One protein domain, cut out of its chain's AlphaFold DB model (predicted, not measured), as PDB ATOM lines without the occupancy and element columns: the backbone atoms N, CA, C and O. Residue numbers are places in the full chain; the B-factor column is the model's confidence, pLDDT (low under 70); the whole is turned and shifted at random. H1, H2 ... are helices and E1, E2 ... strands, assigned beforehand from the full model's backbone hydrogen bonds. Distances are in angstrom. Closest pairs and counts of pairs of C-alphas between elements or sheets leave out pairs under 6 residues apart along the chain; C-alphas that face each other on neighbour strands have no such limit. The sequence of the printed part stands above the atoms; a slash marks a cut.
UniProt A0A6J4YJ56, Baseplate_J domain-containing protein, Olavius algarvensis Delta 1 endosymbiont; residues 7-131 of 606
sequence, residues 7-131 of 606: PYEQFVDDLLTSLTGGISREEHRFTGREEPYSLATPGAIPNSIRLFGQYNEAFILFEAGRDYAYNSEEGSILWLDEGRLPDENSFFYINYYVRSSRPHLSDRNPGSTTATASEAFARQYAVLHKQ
ATOM      1  N   PRO A   7     347.078  18.801  23.257       94.44
ATOM      2  CA  PRO A   7     345.627  18.805  23.288       94.44
ATOM      3  C   PRO A   7     345.100  19.884  24.237       94.44
ATOM      4  O   PRO A   7     345.752  20.289  25.199       94.44
ATOM      5  N   TYR A   8     343.865  20.307  23.982       96.06
ATOM      6  CA  TYR A   8     343.137  21.277  24.799       96.06
ATOM      7  C   TYR A   8     343.131  20.931  26.295       96.06
ATOM      8  O   TYR A   8     343.407  21.789  27.129       96.06
ATOM      9  N   GLU A   9     342.865  19.669  26.620       94.50
ATOM     10  CA  GLU A   9     342.756  19.169  27.995       94.50
ATOM     11  C   GLU A   9     344.049  19.378  28.786       94.50
ATOM     12  O   GLU A   9     343.995  19.713  29.969       94.50
ATOM     13  N   GLN A  10     345.203  19.269  28.120       95.50
ATOM     14  CA  GLN A  10     346.493  19.506  28.756       95.50
ATOM     15  C   GLN A  10     346.646  20.970  29.177       95.50
ATOM     16  O   GLN A  10     347.076  21.248  30.291       95.50
ATOM     17  N   PHE A  11     346.239  21.920  28.329       95.88
ATOM     18  CA  PHE A  11     346.277  23.337  28.692       95.88
ATOM     19  C   PHE A  11     345.298  23.681  29.814       95.88
ATOM     20  O   PHE A  11     345.606  24.530  30.650       95.88
ATOM     21  N   VAL A  12     344.127  23.034  29.847       95.81
ATOM     22  CA  VAL A  12     343.178  23.195  30.957       95.81
ATOM     23  C   VAL A  12     343.813  22.719  32.258       95.81
ATOM     24  O   VAL A  12     343.765  23.446  33.251       95.81
ATOM     25  N   ASP A  13     344.429  21.535  32.259       94.94
ATOM     26  CA  ASP A  13     345.085  21.002  33.450       94.94
ATOM     27  C   ASP A  13     346.278  21.858  33.890       94.94
ATOM     28  O   ASP A  13     346.396  22.146  35.079       94.94
ATOM     29  N   ASP A  14     347.106  22.337  32.957       95.50
ATOM     30  CA  ASP A  14     348.234  23.232  33.247       95.50
ATOM     31  C   ASP A  14     347.756  24.519  33.937       95.50
ATOM     32  O   ASP A  14     348.256  24.890  35.005       95.50
ATOM     33  N   LEU A  15     346.751  25.187  33.357       95.12
ATOM     34  CA  LEU A  15     346.201  26.437  33.885       95.12
ATOM     35  C   LEU A  15     345.522  26.230  35.240       95.12
ATOM     36  O   LEU A  15     345.774  26.992  36.172       95.12
ATOM     37  N   LEU A  16     344.697  25.188  35.380       94.94
ATOM     38  CA  LEU A  16     344.034  24.877  36.645       94.94
ATOM     39  C   LEU A  16     345.035  24.503  37.732       94.94
ATOM     40  O   LEU A  16     344.882  24.938  38.876       94.94
ATOM     41  N   THR A  17     346.057  23.722  37.391       94.81
ATOM     42  CA  THR A  17     347.115  23.330  38.322       94.81
ATOM     43  C   THR A  17     347.869  24.561  38.802       94.81
ATOM     44  O   THR A  17     347.962  24.764  40.010       94.81
ATOM     45  N   SER A  18     348.279  25.450  37.897       93.12
ATOM     46  CA  SER A  18     348.945  26.705  38.258       93.12
ATOM     47  C   SER A  18     348.064  27.630  39.116       93.12
ATOM     48  O   SER A  18     348.480  28.086  40.183       93.12
ATOM     49  N   LEU A  19     346.807  27.861  38.715       91.94
ATOM     50  CA  LEU A  19     345.888  28.779  39.405       91.94
ATOM     51  C   LEU A  19     345.465  28.295  40.792       91.94
ATOM     52  O   LEU A  19     345.178  29.110  41.671       91.94
ATOM     53  N   THR A  20     345.426  26.980  41.001       93.00
ATOM     54  CA  THR A  20     345.038  26.385  42.286       93.00
ATOM     55  C   THR A  20     346.235  25.895  43.101       93.00
ATOM     56  O   THR A  20     346.080  25.087  44.011       93.00
ATOM     57  N   GLY A  21     347.429  26.438  42.830       91.44
ATOM     58  CA  GLY A  21     348.627  26.304  43.667       91.44
ATOM     59  C   GLY A  21     349.386  24.987  43.528       91.44
ATOM     60  O   GLY A  21     350.157  24.631  44.420       91.44
ATOM     61  N   GLY A  22     349.170  24.252  42.446       93.31
ATOM     62  CA  GLY A  22     350.077  23.202  42.005       93.31
ATOM     63  C   GLY A  22     351.258  23.767  41.214       93.31
ATOM     64  O   GLY A  22     351.307  24.945  40.861       93.31
ATOM     65  N   ILE A  23     352.218  22.897  40.935       95.06
ATOM     66  CA  ILE A  23     353.334  23.144  40.029       95.06
ATOM     67  C   ILE A  23     352.934  22.553  38.684       95.06
ATOM     68  O   ILE A  23     352.632  21.365  38.587       95.06
ATOM     69  N   SER A  24     352.871  23.402  37.662       95.00
ATOM     70  CA  SER A  24     352.563  23.009  36.288       95.00
ATOM     71  C   SER A  24     353.818  23.076  35.427       95.00
ATOM     72  O   SER A  24     354.564  24.052  35.523       95.00
ATOM     73  N   ARG A  25     353.975  22.113  34.520       94.62
ATOM     74  CA  ARG A  25     355.022  22.056  33.500       94.62
ATOM     75  C   ARG A  25     356.444  22.122  34.058       94.62
ATOM     76  O   ARG A  25     357.286  22.816  33.493       94.62
ATOM     77  N   GLU A  26     356.727  21.402  35.139       96.25
ATOM     78  CA  GLU A  26     358.121  21.214  35.539       96.25
ATOM     79  C   GLU A  26     358.852  20.418  34.452       96.25
ATOM     80  O   GLU A  26     358.437  19.313  34.110       96.25
ATOM     81  N   GLU A  27     359.889  21.016  33.873       95.69
ATOM     82  CA  GLU A  27     360.592  20.507  32.697       95.69
ATOM     83  C   GLU A  27     361.750  19.588  33.088       95.69
ATOM     84  O   GLU A  27     362.605  19.954  33.895       95.69
ATOM     85  N   HIS A  28     361.810  18.421  32.448       95.00
ATOM     86  CA  HIS A  28     362.893  17.454  32.584       95.00
ATOM     87  C   HIS A  28     363.361  16.999  31.206       95.00
ATOM     88  O   HIS A  28     362.559  16.627  30.348       95.00
ATOM     89  N   ARG A  29     364.676  17.010  30.975       94.12
ATOM     90  CA  ARG A  29     365.260  16.435  29.757       94.12
ATOM     91  C   ARG A  29     365.414  14.934  29.944       94.12
ATOM     92  O   ARG A  29     366.084  14.519  30.882       94.12
ATOM     93  N   PHE A  30     364.870  14.134  29.033       93.75
ATOM     94  CA  PHE A  30     365.027  12.686  29.085       93.75
ATOM     95  C   PHE A  30     366.458  12.279  28.689       93.75
ATOM     96  O   PHE A  30     366.907  12.553  27.573       93.75
ATOM     97  N   THR A  31     367.176  11.649  29.620       91.50
ATOM     98  CA  THR A  31     368.552  11.141  29.468       91.50
ATOM     99  C   THR A  31     368.628   9.612  29.441       91.50
ATOM    100  O   THR A  31     369.697   9.061  29.197       91.50
ATOM    101  N   GLY A  32     367.502   8.925  29.653       89.56
ATOM    102  CA  GLY A  32     367.407   7.467  29.728       89.56
ATOM    103  C   GLY A  32     366.653   6.997  30.973       89.56
ATOM    104  O   GLY A  32     366.204   7.798  31.789       89.56
ATOM    105  N   ARG A  33     366.491   5.681  31.119       88.88
ATOM    106  CA  ARG A  33     365.771   5.069  32.256       88.88
ATOM    107  C   ARG A  33     366.645   4.765  33.476       88.88
ATOM    108  O   ARG A  33     366.117   4.391  34.513       88.88
ATOM    109  N   GLU A  34     367.966   4.850  33.330       85.00
ATOM    110  CA  GLU A  34     368.914   4.380  34.351       85.00
ATOM    111  C   GLU A  34     368.980   5.304  35.571       85.00
ATOM    112  O   GLU A  34     369.254   4.843  36.677       85.00
ATOM    113  N   GLU A  35     368.706   6.595  35.379       86.81
ATOM    114  CA  GLU A  35     368.764   7.600  36.436       86.81
ATOM    115  C   GLU A  35     367.356   8.062  36.852       86.81
ATOM    116  O   GLU A  35     366.497   8.287  35.992       86.81
ATOM    117  N   PRO A  36     367.097   8.225  38.163       91.38
ATOM    118  CA  PRO A  36     365.849   8.792  38.655       91.38
ATOM    119  C   PRO A  36     365.805  10.312  38.438       91.38
ATOM    120  O   PRO A  36     366.798  11.017  38.618       91.38
ATOM    121  N   TYR A  37     364.620  10.837  38.125       94.44
ATOM    122  CA  TYR A  37     364.395  12.259  37.855       94.44
ATOM    123  C   TYR A  37     363.787  12.947  39.081       94.44
ATOM    124  O   TYR A  37     362.605  12.770  39.377       94.44
ATOM    125  N   SER A  38     364.593  13.702  39.828       94.56
ATOM    126  CA  SER A  38     364.160  14.379  41.059       94.56
ATOM    127  C   SER A  38     363.273  15.592  40.786       94.56
ATOM    128  O   SER A  38     363.652  16.467  40.012       94.56
ATOM    129  N   LEU A  39     362.143  15.695  41.488       93.62
ATOM    130  CA  LEU A  39     361.275  16.871  41.422       93.62
ATOM    131  C   LEU A  39     361.924  18.083  42.103       93.62
ATOM    132  O   LEU A  39     362.546  17.954  43.161       93.62
ATOM    133  N   ALA A  40     361.718  19.281  41.552       92.19
ATOM    134  CA  ALA A  40     362.309  20.512  42.076       92.19
ATOM    135  C   ALA A  40     361.798  20.864  43.483       92.19
ATOM    136  O   ALA A  40     362.539  21.406  44.306       92.19
ATOM    137  N   THR A  41     360.528  20.555  43.770       89.06
ATOM    138  CA  THR A  41     359.921  20.773  45.094       89.06
ATOM    139  C   THR A  41     359.552  19.444  45.762       89.06
ATOM    140  O   THR A  41     358.711  18.722  45.217       89.06
ATOM    141  N   PRO A  42     360.092  19.137  46.959       84.94
ATOM    142  CA  PRO A  42     359.794  17.897  47.668       84.94
ATOM    143  C   PRO A  42     358.371  17.886  48.245       84.94
ATOM    144  O   PRO A  42     357.756  18.925  48.493       84.94
ATOM    145  N   GLY A  43     357.854  16.687  48.526       87.00
ATOM    146  CA  GLY A  43     356.533  16.515  49.142       87.00
ATOM    147  C   GLY A  43     355.364  16.573  48.153       87.00
ATOM    148  O   GLY A  43     354.257  16.976  48.538       87.00
ATOM    149  N   ALA A  44     355.599  16.163  46.902       92.62
ATOM    150  CA  ALA A  44     354.545  15.976  45.915       92.62
ATOM    151  C   ALA A  44     353.514  14.940  46.396       92.62
ATOM    152  O   ALA A  44     353.849  13.929  47.020       92.62
ATOM    153  N   ILE A  45     352.237  15.200  46.122       92.75
ATOM    154  CA  ILE A  45     351.129  14.296  46.427       92.75
ATOM    155  C   ILE A  45     351.077  13.239  45.313       92.75
ATOM    156  O   ILE A  45     350.749  13.610  44.184       92.75
ATOM    157  N   PRO A  46     351.327  11.941  45.591       91.25
ATOM    158  CA  PRO A  46     351.511  10.928  44.543       91.25
ATOM    159  C   PRO A  46     350.383  10.874  43.501       91.25
ATOM    160  O   PRO A  46     350.638  10.925  42.305       91.25
ATOM    161  N   ASN A  47     349.119  10.888  43.936       91.56
ATOM    162  CA  ASN A  47     347.965  10.781  43.027       91.56
ATOM    163  C   ASN A  47     347.729  12.031  42.157       91.56
ATOM    164  O   ASN A  47     346.927  11.988  41.221       91.56
ATOM    165  N   SER A  48     348.395  13.142  42.480       92.94
ATOM    166  CA  SER A  48     348.296  14.401  41.736       92.94
ATOM    167  C   SER A  48     349.302  14.513  40.593       92.94
ATOM    168  O   SER A  48     349.173  15.414  39.774       92.94
ATOM    169  N   ILE A  49     350.288  13.613  40.544       95.38
ATOM    170  CA  ILE A  49     351.352  13.647  39.548       95.38
ATOM    171  C   ILE A  49     350.773  13.265  38.183       95.38
ATOM    172  O   ILE A  49     350.063  12.263  38.041       95.38
ATOM    173  N   ARG A  50     351.049  14.091  37.177       96.12
ATOM    174  CA  ARG A  50     350.713  13.859  35.771       96.12
ATOM    175  C   ARG A  50     351.946  14.147  34.933       96.12
ATOM    176  O   ARG A  50     352.515  15.229  35.040       96.12
ATOM    177  N   LEU A  51     352.352  13.169  34.129       96.56
ATOM    178  CA  LEU A  51     353.511  13.259  33.248       96.56
ATOM    179  C   LEU A  51     353.050  13.271  31.804       96.56
ATOM    180  O   LEU A  51     352.230  12.445  31.416       96.56
ATOM    181  N   PHE A  52     353.613  14.159  30.999       96.31
ATOM    182  CA  PHE A  52     353.332  14.225  29.570       96.31
ATOM    183  C   PHE A  52     354.571  14.639  28.785       96.31
ATOM    184  O   PHE A  52     355.482  15.283  29.303       96.31
ATOM    185  N   GLY A  53     354.611  14.266  27.514       94.94
ATOM    186  CA  GLY A  53     355.761  14.501  26.652       94.94
ATOM    187  C   GLY A  53     355.496  14.011  25.239       94.94
ATOM    188  O   GLY A  53     354.353  14.045  24.775       94.94
ATOM    189  N   GLN A  54     356.554  13.580  24.560       93.69
ATOM    190  CA  GLN A  54     356.471  12.997  23.223       93.69
ATOM    191  C   GLN A  54     356.895  11.527  23.253       93.69
ATOM    192  O   GLN A  54     357.850  11.189  23.947       93.69
ATOM    193  N   TYR A  55     356.174  10.685  22.518       93.38
ATOM    194  CA  TYR A  55     356.527   9.298  22.226       93.38
ATOM    195  C   TYR A  55     356.221   9.019  20.754       93.38
ATOM    196  O   TYR A  55     355.085   9.216  20.316       93.38
ATOM    197  N   ASN A  56     357.220   8.570  19.998       91.44
ATOM    198  CA  ASN A  56     357.180   8.412  18.546       91.44
ATOM    199  C   ASN A  56     356.687   9.679  17.830       91.44
ATOM    200  O   ASN A  56     355.789   9.615  16.988       91.44
ATOM    201  N   GLU A  57     357.235  10.840  18.202       88.38
ATOM    202  CA  GLU A  57     356.883  12.153  17.641       88.38
ATOM    203  C   GLU A  57     355.406  12.551  17.836       88.38
ATOM    204  O   GLU A  57     354.897  13.459  17.170       88.38
ATOM    205  N   ALA A  58     354.699  11.899  18.761       91.62
ATOM    206  CA  ALA A  58     353.317  12.196  19.108       91.62
ATOM    207  C   ALA A  58     353.200  12.619  20.573       91.62
ATOM    208  O   ALA A  58     353.909  12.117  21.443       91.62
ATOM    209  N   PHE A  59     352.283  13.545  20.860       93.88
ATOM    210  CA  PHE A  59     351.987  13.938  22.233       93.88
ATOM    211  C   PHE A  59     351.385  12.757  22.995       93.88
ATOM    212  O   PHE A  59     350.468  12.100  22.497       93.88
ATOM    213  N   ILE A  60     351.851  12.535  24.223       95.12
ATOM    214  CA  ILE A  60     351.332  11.479  25.083       95.12
ATOM    215  C   ILE A  60     351.257  11.917  26.544       95.12
ATOM    216  O   ILE A  60     352.111  12.660  27.034       95.12
ATOM    217  N   LEU A  61     350.233  11.416  27.236       96.19
ATOM    218  CA  LEU A  61     350.149  11.416  28.692       96.19
ATOM    219  C   LEU A  61     350.651  10.056  29.186       96.19
ATOM    220  O   LEU A  61     350.104   9.019  28.812       96.19
ATOM    221  N   PHE A  62     351.685  10.066  30.017       96.44
ATOM    222  CA  PHE A  62     352.245   8.857  30.602       96.44
ATOM    223  C   PHE A  62     351.389   8.389  31.784       96.44
ATOM    224  O   PHE A  62     350.903   9.184  32.596       96.44
ATOM    225  N   GLU A  63     351.210   7.078  31.891       95.56
ATOM    226  CA  GLU A  63     350.369   6.421  32.889       95.56
ATOM    227  C   GLU A  63     351.196   5.994  34.108       95.56
ATOM    228  O   GLU A  63     352.162   5.235  34.000       95.56
ATOM    229  N   ALA A  64     350.789   6.443  35.297       94.38
ATOM    230  CA  ALA A  64     351.413   6.022  36.550       94.38
ATOM    231  C   ALA A  64     351.202   4.516  36.791       94.38
ATOM    232  O   ALA A  64     350.094   4.004  36.638       94.38
ATOM    233  N   GLY A  65     352.259   3.810  37.193       92.06
ATOM    234  CA  GLY A  65     352.259   2.364  37.433       92.06
ATOM    235  C   GLY A  65     352.429   1.505  36.177       92.06
ATOM    236  O   GLY A  65     352.658   0.306  36.310       92.06
ATOM    237  N   ARG A  66     352.358   2.106  34.982       94.38
ATOM    238  CA  ARG A  66     352.627   1.444  33.698       94.38
ATOM    239  C   ARG A  66     353.867   2.013  33.018       94.38
ATOM    240  O   ARG A  66     354.769   1.260  32.682       94.38
ATOM    241  N   ASP A  67     353.899   3.329  32.829       95.69
ATOM    242  CA  ASP A  67     354.996   4.017  32.149       95.69
ATOM    243  C   ASP A  67     356.058   4.497  33.151       95.69
ATOM    244  O   ASP A  67     357.257   4.359  32.917       95.69
ATOM    245  N   TYR A  68     355.627   5.010  34.306       95.31
ATOM    246  CA  TYR A  68     356.520   5.504  35.356       95.31
ATOM    247  C   TYR A  68     356.007   5.182  36.763       95.31
ATOM    248  O   TYR A  68     354.815   4.943  36.980       95.31
ATOM    249  N   ALA A  69     356.905   5.244  37.743       94.19
ATOM    250  CA  ALA A  69     356.615   5.195  39.168       94.19
ATOM    251  C   ALA A  69     357.188   6.431  39.876       94.19
ATOM    252  O   ALA A  69     358.203   6.986  39.465       94.19
ATOM    253  N   TYR A  70     356.532   6.866  40.954       94.38
ATOM    254  CA  TYR A  70     357.013   7.952  41.808       94.38
ATOM    255  C   TYR A  70     357.515   7.393  43.140       94.38
ATOM    256  O   TYR A  70     356.756   6.738  43.860       94.38
ATOM    257  N   ASN A  71     358.771   7.680  43.482       92.19
ATOM    258  CA  ASN A  71     359.348   7.379  44.786       92.19
ATOM    259  C   ASN A  71     359.054   8.537  45.752       92.19
ATOM    260  O   ASN A  71     359.602   9.630  45.622       92.19
ATOM    261  N   SER A  72     358.188   8.301  46.738       86.88
ATOM    262  CA  SER A  72     357.797   9.318  47.719       86.88
ATOM    263  C   SER A  72     358.874   9.640  48.758       86.88
ATOM    264  O   SER A  72     358.787  10.705  49.370       86.88
ATOM    265  N   GLU A  73     359.853   8.756  48.970       85.75
ATOM    266  CA  GLU A  73     360.967   8.980  49.902       85.75
ATOM    267  C   GLU A  73     362.037   9.879  49.276       85.75
ATOM    268  O   GLU A  73     362.508  10.819  49.914       85.75
ATOM    269  N   GLU A  74     362.369   9.632  48.007       85.75
ATOM    270  CA  GLU A  74     363.378  10.395  47.258       85.75
ATOM    271  C   GLU A  74     362.798  11.601  46.507       85.75
ATOM    272  O   GLU A  74     363.539  12.496  46.104       85.75
ATOM    273  N   GLY A  75     361.475  11.650  46.315       90.31
ATOM    274  CA  GLY A  75     360.815  12.698  45.540       90.31
ATOM    275  C   GLY A  75     361.172  12.648  44.054       90.31
ATOM    276  O   GLY A  75     361.321  13.696  43.429       90.31
ATOM    277  N   SER A  76     361.340  11.447  43.501       93.75
ATOM    278  CA  SER A  76     361.846  11.223  42.146       93.75
ATOM    279  C   SER A  76     360.902  10.370  41.296       93.75
ATOM    280  O   SER A  76     360.125   9.558  41.804       93.75
ATOM    281  N   ILE A  77     360.956  10.575  39.981       94.88
ATOM    282  CA  ILE A  77     360.282   9.754  38.978       94.88
ATOM    283  C   ILE A  77     361.258   8.709  38.441       94.88
ATOM    284  O   ILE A  77     362.384   9.036  38.071       94.88
ATOM    285  N   LEU A  78     360.789   7.467  38.344       94.44
ATOM    286  CA  LEU A  78     361.493   6.351  37.724       94.44
ATOM    287  C   LEU A  78     360.672   5.814  36.546       94.44
ATOM    288  O   LEU A  78     359.484   5.529  36.704       94.44
ATOM    289  N   TRP A  79     361.296   5.654  35.382       95.12
ATOM    290  CA  TRP A  79     360.665   5.031  34.214       95.12
ATOM    291  C   TRP A  79     360.681   3.505  34.333       95.12
ATOM    292  O   TRP A  79     361.667   2.931  34.794       95.12
ATOM    293  N   LEU A  80     359.588   2.847  33.940       93.88
ATOM    294  CA  LEU A  80     359.416   1.395  34.064       93.88
ATOM    295  C   LEU A  80     359.854   0.659  32.786       93.88
ATOM    296  O   LEU A  80     359.724   1.186  31.685       93.88
ATOM    297  N   ASP A  81     360.340  -0.579  32.928       87.50
ATOM    298  CA  ASP A  81     360.969  -1.338  31.831       87.50
ATOM    299  C   ASP A  81     360.028  -1.715  30.676       87.50
ATOM    300  O   ASP A  81     360.466  -1.774  29.529       87.50
ATOM    301  N   GLU A  82     358.750  -1.965  30.964       87.19
ATOM    302  CA  GLU A  82     357.721  -2.291  29.958       87.19
ATOM    303  C   GLU A  82     356.856  -1.070  29.580       87.19
ATOM    304  O   GLU A  82     355.847  -1.190  28.878       87.19
ATOM    305  N   GLY A  83     357.237   0.108  30.076       88.25
ATOM    306  CA  GLY A  83     356.531   1.366  29.888       88.25
ATOM    307  C   GLY A  83     356.878   2.071  28.581       88.25
ATOM    308  O   GLY A  83     357.931   1.854  27.981       88.25
ATOM    309  N   ARG A  84     356.002   2.979  28.143       94.75
ATOM    310  CA  ARG A  84     356.336   3.938  27.083       94.75
ATOM    311  C   ARG A  84     357.326   4.960  27.638       94.75
ATOM    312  O   ARG A  84     357.098   5.516  28.710       94.75
ATOM    313  N   LEU A  85     358.387   5.231  26.885       94.44
ATOM    314  CA  LEU A  85     359.429   6.191  27.253       94.44
ATOM    315  C   LEU A  85     359.270   7.485  26.450       94.44
ATOM    316  O   LEU A  85     358.787   7.430  25.322       94.44
ATOM    317  N   PRO A  86     359.683   8.644  26.981       94.81
ATOM    318  CA  PRO A  86     359.836   9.836  26.164       94.81
ATOM    319  C   PRO A  86     360.828   9.606  25.019       94.81
ATOM    320  O   PRO A  86     361.788   8.848  25.165       94.81
ATOM    321  N   ASP A  87     360.631  10.303  23.901       92.94
ATOM    322  CA  ASP A  87     361.565  10.265  22.774       92.94
ATOM    323  C   ASP A  87     362.983  10.661  23.218       92.94
ATOM    324  O   ASP A  87     363.171  11.533  24.078       92.94
ATOM    325  N   GLU A  88     364.006  10.039  22.630       90.19
ATOM    326  CA  GLU A  88     365.397  10.322  22.987       90.19
ATOM    327  C   GLU A  88     365.736  11.807  22.809       90.19
ATOM    328  O   GLU A  88     365.406  12.432  21.799       90.19
ATOM    329  N   ASN A  89     366.432  12.387  23.795       85.62
ATOM    330  CA  ASN A  89     366.766  13.814  23.836       85.62
ATOM    331  C   ASN A  89     365.556  14.769  23.787       85.62
ATOM    332  O   ASN A  89     365.738  15.965  23.533       85.62
ATOM    333  N   SER A  90     364.342  14.279  24.046       91.94
ATOM    334  CA  SER A  90     363.160  15.119  24.217       91.94
ATOM    335  C   SER A  90     363.010  15.604  25.663       91.94
ATOM    336  O   SER A  90     363.707  15.160  26.582       91.94
ATOM    337  N   PHE A  91     362.101  16.555  25.857       93.25
ATOM    338  CA  PHE A  91     361.683  17.003  27.179       93.25
ATOM    339  C   PHE A  91     360.347  16.360  27.540       93.25
ATOM    340  O   PHE A  91     359.438  16.295  26.706       93.25
ATOM    341  N   PHE A  92     360.215  15.951  28.795       95.12
ATOM    342  CA  PHE A  92     358.936  15.619  29.407       95.12
ATOM    343  C   PHE A  92     358.628  16.614  30.525       95.12
ATOM    344  O   PHE A  92     359.511  17.287  31.058       95.12
ATOM    345  N   TYR A  93     357.347  16.728  30.843       96.38
ATOM    346  CA  TYR A  93     356.825  17.733  31.749       96.38
ATOM    347  C   TYR A  93     355.982  17.079  32.833       96.38
ATOM    348  O   TYR A  93     355.299  16.079  32.590       96.38
ATOM    349  N   ILE A  94     356.027  17.668  34.025       96.88
ATOM    350  CA  ILE A  94     355.363  17.147  35.215       96.88
ATOM    351  C   ILE A  94     354.439  18.218  35.800       96.88
ATOM    352  O   ILE A  94     354.877  19.327  36.113       96.88
ATOM    353  N   ASN A  95     353.172  17.858  35.997       96.81
ATOM    354  CA  ASN A  95     352.218  18.608  36.814       96.81
ATOM    355  C   ASN A  95     352.016  17.880  38.143       96.81
ATOM    356  O   ASN A  95     351.824  16.664  38.147       96.81
ATOM    357  N   TYR A  96     352.037  18.595  39.267       95.62
ATOM    358  CA  TYR A  96     351.791  17.997  40.580       95.62
ATOM    359  C   TYR A  96     351.425  19.023  41.658       95.62
ATOM    360  O   TYR A  96     351.667  20.221  41.535       95.62
ATOM    361  N   TYR A  97     350.859  18.541  42.761       94.38
ATOM    362  CA  TYR A  97     350.575  19.340  43.951       94.38
ATOM    363  C   TYR A  97     351.500  18.991  45.095       94.38
ATOM    364  O   TYR A  97     351.862  17.832  45.287       94.38
ATOM    365  N   VAL A  98     351.792  19.984  45.927       92.69
ATOM    366  CA  VAL A  98     352.542  19.813  47.172       92.69
ATOM    367  C   VAL A  98     351.640  20.056  48.375       92.69
ATOM    368  O   VAL A  98     350.775  20.932  48.360       92.69
ATOM    369  N   ARG A  99     351.847  19.294  49.455       85.44
ATOM    370  CA  ARG A  99     351.018  19.388  50.679       85.44
ATOM    371  C   ARG A  99     351.096  20.749  51.377       85.44
ATOM    372  O   ARG A  99     350.195  21.102  52.128       85.44
ATOM    373  N   SER A 100     352.182  21.487  51.167       82.50
ATOM    374  CA  SER A 100     352.412  22.814  51.742       82.50
ATOM    375  C   SER A 100     351.690  23.940  50.996       82.50
ATOM    376  O   SER A 100     351.683  25.070  51.489       82.50
ATOM    377  N   SER A 101     351.088  23.657  49.836       85.19
ATOM    378  CA  SER A 101     350.436  24.680  49.025       85.19
ATOM    379  C   SER A 101     349.197  25.253  49.715       85.19
ATOM    380  O   SER A 101     348.403  24.535  50.325       85.19
ATOM    381  N   ARG A 102     349.034  26.575  49.619       84.31
ATOM    382  CA  ARG A 102     347.890  27.325  50.154       84.31
ATOM    383  C   ARG A 102     347.305  28.197  49.047       84.31
ATOM    384  O   ARG A 102     347.617  29.388  48.993       84.31
ATOM    385  N   PRO A 103     346.515  27.622  48.134       86.31
ATOM    386  CA  PRO A 103     346.043  28.368  46.985       86.31
ATOM    387  C   PRO A 103     344.905  29.322  47.342       86.31
ATOM    388  O   PRO A 103     344.074  29.036  48.203       86.31
ATOM    389  N   HIS A 104     344.856  30.459  46.648       86.25
ATOM    390  CA  HIS A 104     343.753  31.416  46.769       86.25
ATOM    391  C   HIS A 104     342.496  30.954  46.022       86.25
ATOM    392  O   HIS A 104     341.386  31.308  46.412       86.25
ATOM    393  N   LEU A 105     342.675  30.161  44.964       91.06
ATOM    394  CA  LEU A 105     341.611  29.542  44.181       91.06
ATOM    395  C   LEU A 105     341.674  28.028  44.390       91.06
ATOM    396  O   LEU A 105     342.750  27.447  44.324       91.06
ATOM    397  N   SER A 106     340.543  27.373  44.638       88.12
ATOM    398  CA  SER A 106     340.520  25.926  44.914       88.12
ATOM    399  C   SER A 106     339.478  25.150  44.113       88.12
ATOM    400  O   SER A 106     339.519  23.922  44.093       88.12
ATOM    401  N   ASP A 107     338.529  25.834  43.473       89.88
ATOM    402  CA  ASP A 107     337.414  25.181  42.792       89.88
ATOM    403  C   ASP A 107     337.765  24.818  41.344       89.88
ATOM    404  O   ASP A 107     337.703  25.652  40.437       89.88
ATOM    405  N   ARG A 108     338.136  23.551  41.140       91.19
ATOM    406  CA  ARG A 108     338.439  22.956  39.829       91.19
ATOM    407  C   ARG A 108     337.223  22.290  39.174       91.19
ATOM    408  O   ARG A 108     337.383  21.655  38.136       91.19
ATOM    409  N   ASN A 109     336.038  22.363  39.787       91.50
ATOM    410  CA  ASN A 109     334.870  21.667  39.258       91.50
ATOM    411  C   ASN A 109     334.368  22.325  37.963       91.50
ATOM    412  O   ASN A 109     334.431  23.554  37.835       91.50
ATOM    413  N   PRO A 110     333.815  21.537  37.022       90.88
ATOM    414  CA  PRO A 110     333.158  22.080  35.841       90.88
ATOM    415  C   PRO A 110     332.087  23.111  36.218       90.88
ATOM    416  O   PRO A 110     331.271  22.877  37.110       90.88
ATOM    417  N   GLY A 111     332.091  24.259  35.538       89.19
ATOM    418  CA  GLY A 111     331.168  25.368  35.801       89.19
ATOM    419  C   GLY A 111     331.626  26.365  36.873       89.19
ATOM    420  O   GLY A 111     330.958  27.382  37.065       89.19
ATOM    421  N   SER A 112     332.762  26.135  37.546       95.00
ATOM    422  CA  SER A 112     333.384  27.172  38.376       95.00
ATOM    423  C   SER A 112     333.942  28.301  37.502       95.00
ATOM    424  O   SER A 112     334.365  28.082  36.367       95.00
ATOM    425  N   THR A 113     334.016  29.522  38.034       93.38
ATOM    426  CA  THR A 113     334.612  30.656  37.301       93.38
ATOM    427  C   THR A 113     336.082  30.414  36.957       93.38
ATOM    428  O   THR A 113     336.536  30.825  35.891       93.38
ATOM    429  N   THR A 114     336.813  29.716  37.832       91.81
ATOM    430  CA  THR A 114     338.223  29.355  37.620       91.81
ATOM    431  C   THR A 114     338.355  28.344  36.482       91.81
ATOM    432  O   THR A 114     339.197  28.528  35.603       91.81
ATOM    433  N   ALA A 115     337.495  27.320  36.455       93.31
ATOM    434  CA  ALA A 115     337.449  26.330  35.385       93.31
ATOM    435  C   ALA A 115     337.058  26.971  34.053       93.31
ATOM    436  O   ALA A 115     337.836  26.908  33.109       93.31
ATOM    437  N   THR A 116     335.941  27.697  33.996       94.62
ATOM    438  CA  THR A 116     335.465  28.330  32.758       94.62
ATOM    439  C   THR A 116     336.468  29.333  32.181       94.62
ATOM    440  O   THR A 116     336.665  29.381  30.966       94.62
ATOM    441  N   ALA A 117     337.143  30.124  33.023       92.81
ATOM    442  CA  ALA A 117     338.198  31.018  32.550       92.81
ATOM    443  C   ALA A 117     339.389  30.228  31.982       92.81
ATOM    444  O   ALA A 117     339.851  30.531  30.881       92.81
ATOM    445  N   SER A 118     339.849  29.194  32.692       94.44
ATOM    446  CA  SER A 118     340.966  28.342  32.252       94.44
ATOM    447  C   SER A 118     340.659  27.650  30.927       94.44
ATOM    448  O   SER A 118     341.483  27.677  30.021       94.44
ATOM    449  N   GLU A 119     339.451  27.113  30.775       95.38
ATOM    450  CA  GLU A 119     338.936  26.505  29.545       95.38
ATOM    451  C   GLU A 119     338.927  27.493  28.367       95.38
ATOM    452  O   GLU A 119     339.401  27.177  27.273       95.38
ATOM    453  N   ALA A 120     338.469  28.729  28.582       95.44
ATOM    454  CA  ALA A 120     338.460  29.747  27.534       95.44
ATOM    455  C   ALA A 120     339.876  30.074  27.019       95.44
ATOM    456  O   ALA A 120     340.084  30.157  25.805       95.44
ATOM    457  N   PHE A 121     340.855  30.216  27.922       95.50
ATOM    458  CA  PHE A 121     342.258  30.440  27.551       95.50
ATOM    459  C   PHE A 121     342.894  29.195  26.927       95.50
ATOM    460  O   PHE A 121     343.531  29.298  25.878       95.50
ATOM    461  N   ALA A 122     342.677  28.019  27.516       96.38
ATOM    462  CA  ALA A 122     343.174  26.743  27.015       96.38
ATOM    463  C   ALA A 122     342.727  26.485  25.574       96.38
ATOM    464  O   ALA A 122     343.524  26.031  24.756       96.38
ATOM    465  N   ARG A 123     341.486  26.847  25.222       96.06
ATOM    466  CA  ARG A 123     340.998  26.753  23.841       96.06
ATOM    467  C   ARG A 123     341.839  27.597  22.883       96.06
ATOM    468  O   ARG A 123     342.181  27.118  21.806       96.06
ATOM    469  N   GLN A 124     342.175  28.832  23.256       96.38
ATOM    470  CA  GLN A 124     343.004  29.700  22.411       96.38
ATOM    471  C   GLN A 124     344.434  29.164  22.283       96.38
ATOM    472  O   GLN A 124     344.972  29.140  21.178       96.38
ATOM    473  N   TYR A 125     345.020  28.661  23.375       95.75
ATOM    474  CA  TYR A 125     346.339  28.022  23.338       95.75
ATOM    475  C   TYR A 125     346.355  26.766  22.466       95.75
ATOM    476  O   TYR A 125     347.258  26.609  21.648       95.75
ATOM    477  N   ALA A 126     345.332  25.917  22.566       95.31
ATOM    478  CA  ALA A 126     345.207  24.723  21.738       95.31
ATOM    479  C   ALA A 126     345.117  25.067  20.243       95.31
ATOM    480  O   ALA A 126     345.799  24.452  19.423       95.31
ATOM    481  N   VAL A 127     344.328  26.089  19.883       96.81
ATOM    482  CA  VAL A 127     344.241  26.581  18.498       96.81
ATOM    483  C   VAL A 127     345.598  27.095  18.019       96.81
ATOM    484  O   VAL A 127     346.045  26.702  16.942       96.81
ATOM    485  N   LEU A 128     346.277  27.919  18.821       96.69
ATOM    486  CA  LEU A 128     347.590  28.461  18.476       96.69
ATOM    487  C   LEU A 128     348.633  27.351  18.292       96.69
ATOM    488  O   LEU A 128     349.357  27.347  17.301       96.69
ATOM    489  N   HIS A 129     348.676  26.368  19.195       94.88
ATOM    490  CA  HIS A 129     349.572  25.220  19.067       94.88
ATOM    491  C   HIS A 129     349.273  24.410  17.810       94.88
ATOM    492  O   HIS A 129     350.200  24.011  17.107       94.88
ATOM    493  N   LYS A 130     347.997  24.203  17.471       94.12
ATOM    494  CA  LYS A 130     347.657  23.500  16.234       94.12
ATOM    495  C   LYS A 130     348.102  24.276  14.995       94.12
ATOM    496  O   LYS A 130     348.633  23.677  14.064       94.12
ATOM    497  N   GLN A 131     347.955  25.599  15.000       95.00
ATOM    498  CA  GLN A 131     348.467  26.460  13.931       95.00
ATOM    499  C   GLN A 131     349.996  26.397  13.829       95.00
ATOM    500  O   GLN A 131     350.522  26.267  12.727       95.00
TER     501      GLN A 131
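This is residues 7 to 131 of the 606 residues of the protein "Baseplate_J domain-containing protein" of Olavius algarvensis Delta 1 endosymbiont (UniProt A0A6J4YJ56). A twisted four-stranded sheet, E1 E6 E2 E3, has H1 packed along one face, while the small separate hairpin E4 E5 stands off on the side away from H1, apart from E1, E6 and E2. H2 packs on the outside of H1, away from the sheet, and crosses it at a steep tilt. The printed part has 125 residues with two named helices and six named strands, in the order H1 E1 E2 E3 E4 E5 E6 H2; the class is mixed, helices and strands, and both sheets are antiparallel. It is compact, with a radius of gyration of the C-alphas of 15.0 A, but flat, spanning 43 by 38 by 20 A.

H1, residues 8 to 19, is on the sheet of E1 (23 to 29), E6 (91 to 96), E2 (50 to 55) and E3 (58 to 62), in that order, at a height over the sheet of 8.9 A. Together they form two layers, a helix on one face of a sheet. H1 runs along the strands, at 24 degrees to E1 on the local plane; their closest C-alphas, of Asp 14 and Ser 24, are 5.3 A apart. E1 and E3 are edge strands. The sheet is only just strongly twisted, its C-alphas lying up to 4.4 A off the best plane. Within hydrogen-bond range are N 23 and O 96 of E1 and E6 at 2.8 A, N 93 and O 52 of E6 and E2 at 2.8 A, and N 62 and O 51 of the hairpin E2 and E3 at 2.8 A. E4, residues 68 to 71, and E5, residues 76 to 79, form another hairpin, with N 69 and O 78 at 2.8 A. Residues 37 to 38 pair antiparallel with residues 76 to 77 of E5. H2, residues 113 to 131, touches H1, opposite ways at a steep tilt of 47 degrees; the C-alphas of Phe 11 and Ala 122 come closest, at 4.9 A. H2 is not on the sheet. Every O i to N i+4 pair is within hydrogen-bond range in H1, and 14 of 15 in H2.

H1 begins at C-alpha 8 (343.137, 21.277, 24.799) and is 16.6 A long. E1 measures 17.1 A, E2 15.4 A, E3 12.0 A, E4 10.0 A, E5 10.1 A and E6 16.7 A. H2 measures 27.5 A and ends at C-alpha 131 (348.467, 26.460, 13.931).

The C-alphas farthest apart, of Glu 34 and Thr 113, are 43.3 A apart. The printed part has no cut. The links E1 to E2, E5 to E6 and E6 to H2 are long, with 20, 11 and 16 residues. The mean pLDDT of the printed part is 92.8, and no printed residue is under 70.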